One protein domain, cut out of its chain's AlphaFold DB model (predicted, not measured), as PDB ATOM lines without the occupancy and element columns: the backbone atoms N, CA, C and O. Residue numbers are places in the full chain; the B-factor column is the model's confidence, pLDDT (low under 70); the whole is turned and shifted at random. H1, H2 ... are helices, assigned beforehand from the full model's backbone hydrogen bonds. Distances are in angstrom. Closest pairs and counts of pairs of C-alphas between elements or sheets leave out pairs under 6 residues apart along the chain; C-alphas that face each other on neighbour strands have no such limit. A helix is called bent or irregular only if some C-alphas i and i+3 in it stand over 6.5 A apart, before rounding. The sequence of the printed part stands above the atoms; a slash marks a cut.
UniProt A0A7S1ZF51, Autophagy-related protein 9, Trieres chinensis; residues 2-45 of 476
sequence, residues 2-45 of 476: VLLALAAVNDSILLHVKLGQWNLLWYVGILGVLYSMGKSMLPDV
ATOM      1  N   VAL A   2     -30.497 -44.401  -3.228       86.69
ATOM      2  CA  VAL A   2     -30.020 -43.657  -4.424       86.69
ATOM      3  C   VAL A   2     -30.488 -42.195  -4.503       86.69
ATOM      4  O   VAL A   2     -29.656 -41.312  -4.677       86.69
ATOM      5  N   LEU A   3     -31.779 -41.906  -4.297       84.12
ATOM      6  CA  LEU A   3     -32.294 -40.527  -4.360       84.12
ATOM      7  C   LEU A   3     -31.702 -39.588  -3.291       84.12
ATOM      8  O   LEU A   3     -31.508 -38.410  -3.563       84.12
ATOM      9  N   LEU A   4     -31.372 -40.107  -2.102       85.00
ATOM     10  CA  LEU A   4     -30.708 -39.337  -1.041       85.00
ATOM     11  C   LEU A   4     -29.212 -39.148  -1.327       85.00
ATOM     12  O   LEU A   4     -28.658 -38.112  -0.982       85.00
ATOM     13  N   ALA A   5     -28.569 -40.109  -1.998       86.25
ATOM     14  CA  ALA A   5     -27.188 -39.952  -2.455       86.25
ATOM     15  C   ALA A   5     -27.082 -38.895  -3.569       86.25
ATOM     16  O   ALA A   5     -26.174 -38.075  -3.547       86.25
ATOM     17  N   LEU A   6     -28.042 -38.863  -4.504       82.31
ATOM     18  CA  LEU A   6     -28.126 -37.816  -5.529       82.31
ATOM     19  C   LEU A   6     -28.406 -36.434  -4.922       82.31
ATOM     20  O   LEU A   6     -27.794 -35.459  -5.347       82.31
ATOM     21  N   ALA A   7     -29.272 -36.356  -3.904       83.44
ATOM     22  CA  ALA A   7     -29.510 -35.126  -3.150       83.44
ATOM     23  C   ALA A   7     -28.222 -34.605  -2.491       83.44
ATOM     24  O   ALA A   7     -27.818 -33.480  -2.754       83.44
ATOM     25  N   ALA A   8     -27.522 -35.460  -1.735       83.50
ATOM     26  CA  ALA A   8     -26.276 -35.112  -1.047       83.50
ATOM     27  C   ALA A   8     -25.110 -34.727  -1.984       83.50
ATOM     28  O   ALA A   8     -24.126 -34.154  -1.524       83.50
ATOM     29  N   VAL A   9     -25.202 -35.039  -3.282       86.81
ATOM     30  CA  VAL A   9     -24.252 -34.581  -4.309       86.81
ATOM     31  C   VAL A   9     -24.673 -33.237  -4.915       86.81
ATOM     32  O   VAL A   9     -23.801 -32.433  -5.242       86.81
ATOM     33  N   ASN A  10     -25.975 -32.978  -5.094       82.94
ATOM     34  CA  ASN A  10     -26.487 -31.700  -5.598       82.94
ATOM     35  C   ASN A  10     -27.998 -31.525  -5.321       82.94
ATOM     36  O   ASN A  10     -28.836 -32.056  -6.058       82.94
ATOM     37  N   ASP A  11     -28.351 -30.688  -4.341       77.56
ATOM     38  CA  ASP A  11     -29.741 -30.376  -3.967       77.56
ATOM     39  C   ASP A  11     -30.599 -29.877  -5.143       77.56
ATOM     40  O   ASP A  11     -31.801 -30.152  -5.216       77.56
ATOM     41  N   SER A  12     -29.981 -29.198  -6.117       80.31
ATOM     42  CA  SER A  12     -30.654 -28.677  -7.317       80.31
ATOM     43  C   SER A  12     -31.410 -29.768  -8.082       80.31
ATOM     44  O   SER A  12     -32.451 -29.485  -8.683       80.31
ATOM     45  N   ILE A  13     -30.908 -31.011  -8.034       80.31
ATOM     46  CA  ILE A  13     -31.489 -32.179  -8.703       80.31
ATOM     47  C   ILE A  13     -32.864 -32.519  -8.108       80.31
ATOM     48  O   ILE A  13     -33.784 -32.821  -8.867       80.31
ATOM     49  N   LEU A  14     -33.054 -32.412  -6.785       75.56
ATOM     50  CA  LEU A  14     -34.340 -32.730  -6.143       75.56
ATOM     51  C   LEU A  14     -35.471 -31.767  -6.529       75.56
ATOM     52  O   LEU A  14     -36.632 -32.187  -6.593       75.56
ATOM     53  N   LEU A  15     -35.142 -30.490  -6.758       77.19
ATOM     54  CA  LEU A  15     -36.122 -29.455  -7.093       77.19
ATOM     55  C   LEU A  15     -36.390 -29.341  -8.598       77.19
ATOM     56  O   LEU A  15     -37.545 -29.177  -8.986       77.19
ATOM     57  N   HIS A  16     -35.353 -29.418  -9.440       74.56
ATOM     58  CA  HIS A  16     -35.484 -29.134 -10.875       74.56
ATOM     59  C   HIS A  16     -35.749 -30.374 -11.736       74.56
ATOM     60  O   HIS A  16     -36.344 -30.241 -12.808       74.56
ATOM     61  N   VAL A  17     -35.361 -31.579 -11.299       78.12
ATOM     62  CA  VAL A  17     -35.667 -32.802 -12.055       78.12
ATOM     63  C   VAL A  17     -37.103 -33.238 -11.774       78.12
ATOM     64  O   VAL A  17     -37.449 -33.682 -10.677       78.12
ATOM     65  N   LYS A  18     -37.943 -33.125 -12.806       78.06
ATOM     66  CA  LYS A  18     -39.308 -33.653 -12.828       78.06
ATOM     67  C   LYS A  18     -39.323 -35.035 -13.467       78.06
ATOM     68  O   LYS A  18     -38.844 -35.197 -14.586       78.06
ATOM     69  N   LEU A  19     -39.917 -36.012 -12.784       73.69
ATOM     70  CA  LEU A  19     -40.314 -37.277 -13.403       73.69
ATOM     71  C   LEU A  19     -41.814 -37.195 -13.695       73.69
ATOM     72  O   LEU A  19     -42.642 -37.152 -12.787       73.69
ATOM     73  N   GLY A  20     -42.160 -37.121 -14.981       78.19
ATOM     74  CA  GLY A  20     -43.536 -36.887 -15.415       78.19
ATOM     75  C   GLY A  20     -44.075 -35.546 -14.904       78.19
ATOM     76  O   GLY A  20     -43.598 -34.488 -15.307       78.19
ATOM     77  N   GLN A  21     -45.080 -35.601 -14.030       78.56
ATOM     78  CA  GLN A  21     -45.796 -34.430 -13.505       78.56
ATOM     79  C   GLN A  21     -45.152 -33.829 -12.237       78.56
ATOM     80  O   GLN A  21     -45.390 -32.660 -11.935       78.56
ATOM     81  N   TRP A  22     -44.342 -34.593 -11.489       83.00
ATOM     82  CA  TRP A  22     -43.924 -34.236 -10.124       83.00
ATOM     83  C   TRP A  22     -42.401 -34.093  -9.976       83.00
ATOM     84  O   TRP A  22     -41.620 -34.772 -10.646       83.00
ATOM     85  N   ASN A  23     -41.975 -33.215  -9.064       87.19
ATOM     86  CA  ASN A  23     -40.563 -33.026  -8.710       87.19
ATOM     87  C   ASN A  23     -40.032 -34.251  -7.943       87.19
ATOM     88  O   ASN A  23     -40.770 -34.875  -7.176       87.19
ATOM     89  N   LEU A  24     -38.738 -34.553  -8.071       84.94
ATOM     90  CA  LEU A  24     -38.108 -35.714  -7.428       84.94
ATOM     91  C   LEU A  24     -38.279 -35.744  -5.891       84.94
ATOM     92  O   LEU A  24     -38.430 -36.818  -5.309       84.94
ATOM     93  N   LEU A  25     -38.363 -34.574  -5.244       85.44
ATOM     94  CA  LEU A  25     -38.686 -34.426  -3.816       85.44
ATOM     95  C   LEU A  25     -40.018 -35.092  -3.399       85.44
ATOM     96  O   LEU A  25     -40.096 -35.681  -2.322       85.44
ATOM     97  N   TRP A  26     -41.053 -35.052  -4.247       89.50
ATOM     98  CA  TRP A  26     -42.363 -35.666  -3.971       89.50
ATOM     99  C   TRP A  26     -42.253 -37.195  -3.875       89.50
ATOM    100  O   TRP A  26     -42.782 -37.815  -2.950       89.50
ATOM    101  N   TYR A  27     -41.467 -37.793  -4.776       88.50
ATOM    102  CA  TYR A  27     -41.151 -39.219  -4.748       88.50
ATOM    103  C   TYR A  27     -40.324 -39.603  -3.514       88.50
ATOM    104  O   TYR A  27     -40.593 -40.642  -2.917       88.50
ATOM    105  N   VAL A  28     -39.369 -38.769  -3.081       89.12
ATOM    106  CA  VAL A  28     -38.624 -38.998  -1.825       89.12
ATOM    107  C   VAL A  28     -39.558 -38.987  -0.612       89.12
ATOM    108  O   VAL A  28     -39.432 -39.864   0.240       89.12
ATOM    109  N   GLY A  29     -40.531 -38.069  -0.557       90.94
ATOM    110  CA  GLY A  29     -41.539 -38.032   0.507       90.94
ATOM    111  C   GLY A  29     -42.370 -39.317   0.586       90.94
ATOM    112  O   GLY A  29     -42.426 -39.955   1.638       90.94
ATOM    113  N   ILE A  30     -42.955 -39.751  -0.536       93.12
ATOM    114  CA  ILE A  30     -43.777 -40.975  -0.588       93.12
ATOM    115  C   ILE A  30     -42.946 -42.230  -0.293       93.12
ATOM    116  O   ILE A  30     -43.385 -43.086   0.474       93.12
ATOM    117  N   LEU A  31     -41.728 -42.334  -0.837       91.94
ATOM    118  CA  LEU A  31     -40.825 -43.451  -0.543       91.94
ATOM    119  C   LEU A  31     -40.366 -43.456   0.923       91.94
ATOM    120  O   LEU A  31     -40.181 -44.530   1.487       91.94
ATOM    121  N   GLY A  32     -40.226 -42.287   1.558       94.06
ATOM    122  CA  GLY A  32     -39.948 -42.159   2.989       94.06
ATOM    123  C   GLY A  32     -41.102 -42.661   3.861       94.06
ATOM    124  O   GLY A  32     -40.875 -43.454   4.774       94.06
ATOM    125  N   VAL A  33     -42.343 -42.276   3.538       95.69
ATOM    126  CA  VAL A  33     -43.553 -42.777   4.219       95.69
ATOM    127  C   VAL A  33     -43.695 -44.291   4.038       95.69
ATOM    128  O   VAL A  33     -43.898 -45.005   5.017       95.69
ATOM    129  N   LEU A  34     -43.524 -44.799   2.813       94.75
ATOM    130  CA  LEU A  34     -43.620 -46.230   2.511       94.75
ATOM    131  C   LEU A  34     -42.514 -47.047   3.203       94.75
ATOM    132  O   LEU A  34     -42.789 -48.124   3.728       94.75
ATOM    133  N   TYR A  35     -41.285 -46.527   3.260       94.00
ATOM    134  CA  TYR A  35     -40.182 -47.142   4.006       94.00
ATOM    135  C   TYR A  35     -40.450 -47.162   5.517       94.00
ATOM    136  O   TYR A  35     -40.224 -48.186   6.158       94.00
ATOM    137  N   SER A  36     -40.966 -46.064   6.081       93.56
ATOM    138  CA  SER A  36     -41.326 -45.984   7.502       93.56
ATOM    139  C   SER A  36     -42.437 -46.979   7.857       93.56
ATOM    140  O   SER A  36     -42.297 -47.749   8.806       93.56
ATOM    141  N   MET A  37     -43.489 -47.046   7.030       93.19
ATOM    142  CA  MET A  37     -44.575 -48.021   7.168       93.19
ATOM    143  C   MET A  37     -44.045 -49.458   7.098       93.19
ATOM    144  O   MET A  37     -44.320 -50.254   7.988       93.19
ATOM    145  N   GLY A  38     -43.223 -49.777   6.090       93.00
ATOM    146  CA  GLY A  38     -42.607 -51.097   5.945       93.00
ATOM    147  C   GLY A  38     -41.738 -51.480   7.144       93.00
ATOM    148  O   GLY A  38     -41.881 -52.581   7.671       93.00
ATOM    149  N   LYS A  39     -40.897 -50.560   7.639       89.62
ATOM    150  CA  LYS A  39     -40.099 -50.766   8.859       89.62
ATOM    151  C   LYS A  39     -40.987 -51.020  10.084       89.62
ATOM    152  O   LYS A  39     -40.651 -51.879  10.890       89.62
ATOM    153  N   SER A  40     -42.115 -50.319  10.205       88.62
ATOM    154  CA  SER A  40     -43.061 -50.473  11.319       88.62
ATOM    155  C   SER A  40     -43.828 -51.805  11.324       88.62
ATOM    156  O   SER A  40     -44.519 -52.083  12.303       88.62
ATOM    157  N   MET A  41     -43.741 -52.615  10.262       88.44
ATOM    158  CA  MET A  41     -44.342 -53.957  10.209       88.44
ATOM    159  C   MET A  41     -43.363 -55.080  10.586       88.44
ATOM    160  O   MET A  41     -43.773 -56.238  10.657       88.44
ATOM    161  N   LEU A  42     -42.082 -54.773  10.824       86.56
ATOM    162  CA  LEU A  42     -41.114 -55.748  11.331       86.56
ATOM    163  C   LEU A  42     -41.172 -55.789  12.871       86.56
ATOM    164  O   LEU A  42     -41.203 -54.729  13.496       86.56
ATOM    165  N   PRO A  43     -41.152 -56.981  13.500       77.19
ATOM    166  CA  PRO A  43     -41.064 -57.094  14.953       77.19
ATOM    167  C   PRO A  43     -39.697 -56.608  15.453       77.19
ATOM    168  O   PRO A  43     -38.673 -56.832  14.801       77.19
ATOM    169  N   ASP A  44     -39.670 -55.967  16.623       74.31
ATOM    170  CA  ASP A  44     -38.423 -55.468  17.202       74.31
ATOM    171  C   ASP A  44     -37.586 -56.612  17.801       74.31
ATOM    172  O   ASP A  44     -37.974 -57.272  18.768       74.31
ATOM    173  N   VAL A  45     -36.405 -56.824  17.217       67.12
ATOM    174  CA  VAL A  45     -35.431 -57.850  17.617       67.12
ATOM    175  C   VAL A  45     -34.881 -57.595  19.027       67.12
ATOM    176  O   VAL A  45     -34.475 -58.536  19.703       67.12
TER     177      VAL A  45
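This is residues 2 to 45 of the 476 residues of the protein "Autophagy-related protein 9" of Trieres chinensis (UniProt A0A7S1ZF51). The model is a hook: one long helix, H3, makes the shaft, and the two short helices H1 and H2 make a small bent head at its first end, with H2 at the turn and H1 folded back toward the early part of H3. The later part of H3 and the tail after it, residues 32 to 45, stick out from this head and make much of the length. The printed part has 44 residues with three named helices, in the order H1, H2, H3, and no named strand; the class is all helix. The whole is loose, with a radius of gyration of the C-alphas of 13.0 A, and flat, spanning 39 by 23 by 10 A.

H1 covers residues 2 to 9 and is 10.8 A long from first to last C-alpha, beginning at C-alpha 2 at (-30.020, -43.657, -4.424). H2 covers residues 12 to 16 and is 6.0 A long. Residues 18 to 19 and 22 to 23, between H2 and the next helix, form a short antiparallel pairing. H3 covers residues 24 to 39 and is 22.3 A long, from C-alpha 24 at (-38.108, -35.714, -7.428) to C-alpha 39 at (-40.099, -50.766, 8.859). Residues 40 to 45 follow it.

H1 and H2 only just touch, only at the corner by their link, with 3 pairs of C-alphas within 8 A; their closest C-alphas are those of Ala 7 and Leu 14, 6.2 A apart. H2 and H3 touch, H3 with residues 24 to 25 alone; their closest C-alphas are those of Leu 14 and Leu 24, 5.0 A apart. H1 and H3 are close but not clearly touching: their closest C-alphas, those of Leu 3 and Val 28, are 7.0 A apart. These two helices run opposite ways at a steep tilt of 52 degrees. In H1, H2 and H3 every O i to N i+4 pair is within hydrogen-bond range.

The two C-alphas farthest apart are those of His 16 and Val 45, at 40.5 A. Residues 32 to 45, of which 32 to 39 belong to H3, stand free; the body without them has 30 residues, spans 23 by 18 by 10 A and has a radius of gyration of 8.5 A. The link from H1 to H2 is tight, with 2 residues, and the link from H2 to H3 is short, with 7. The printed part has no cut. The mean pLDDT of the printed part is 84.7, and one printed residue, Val 45, is under 70.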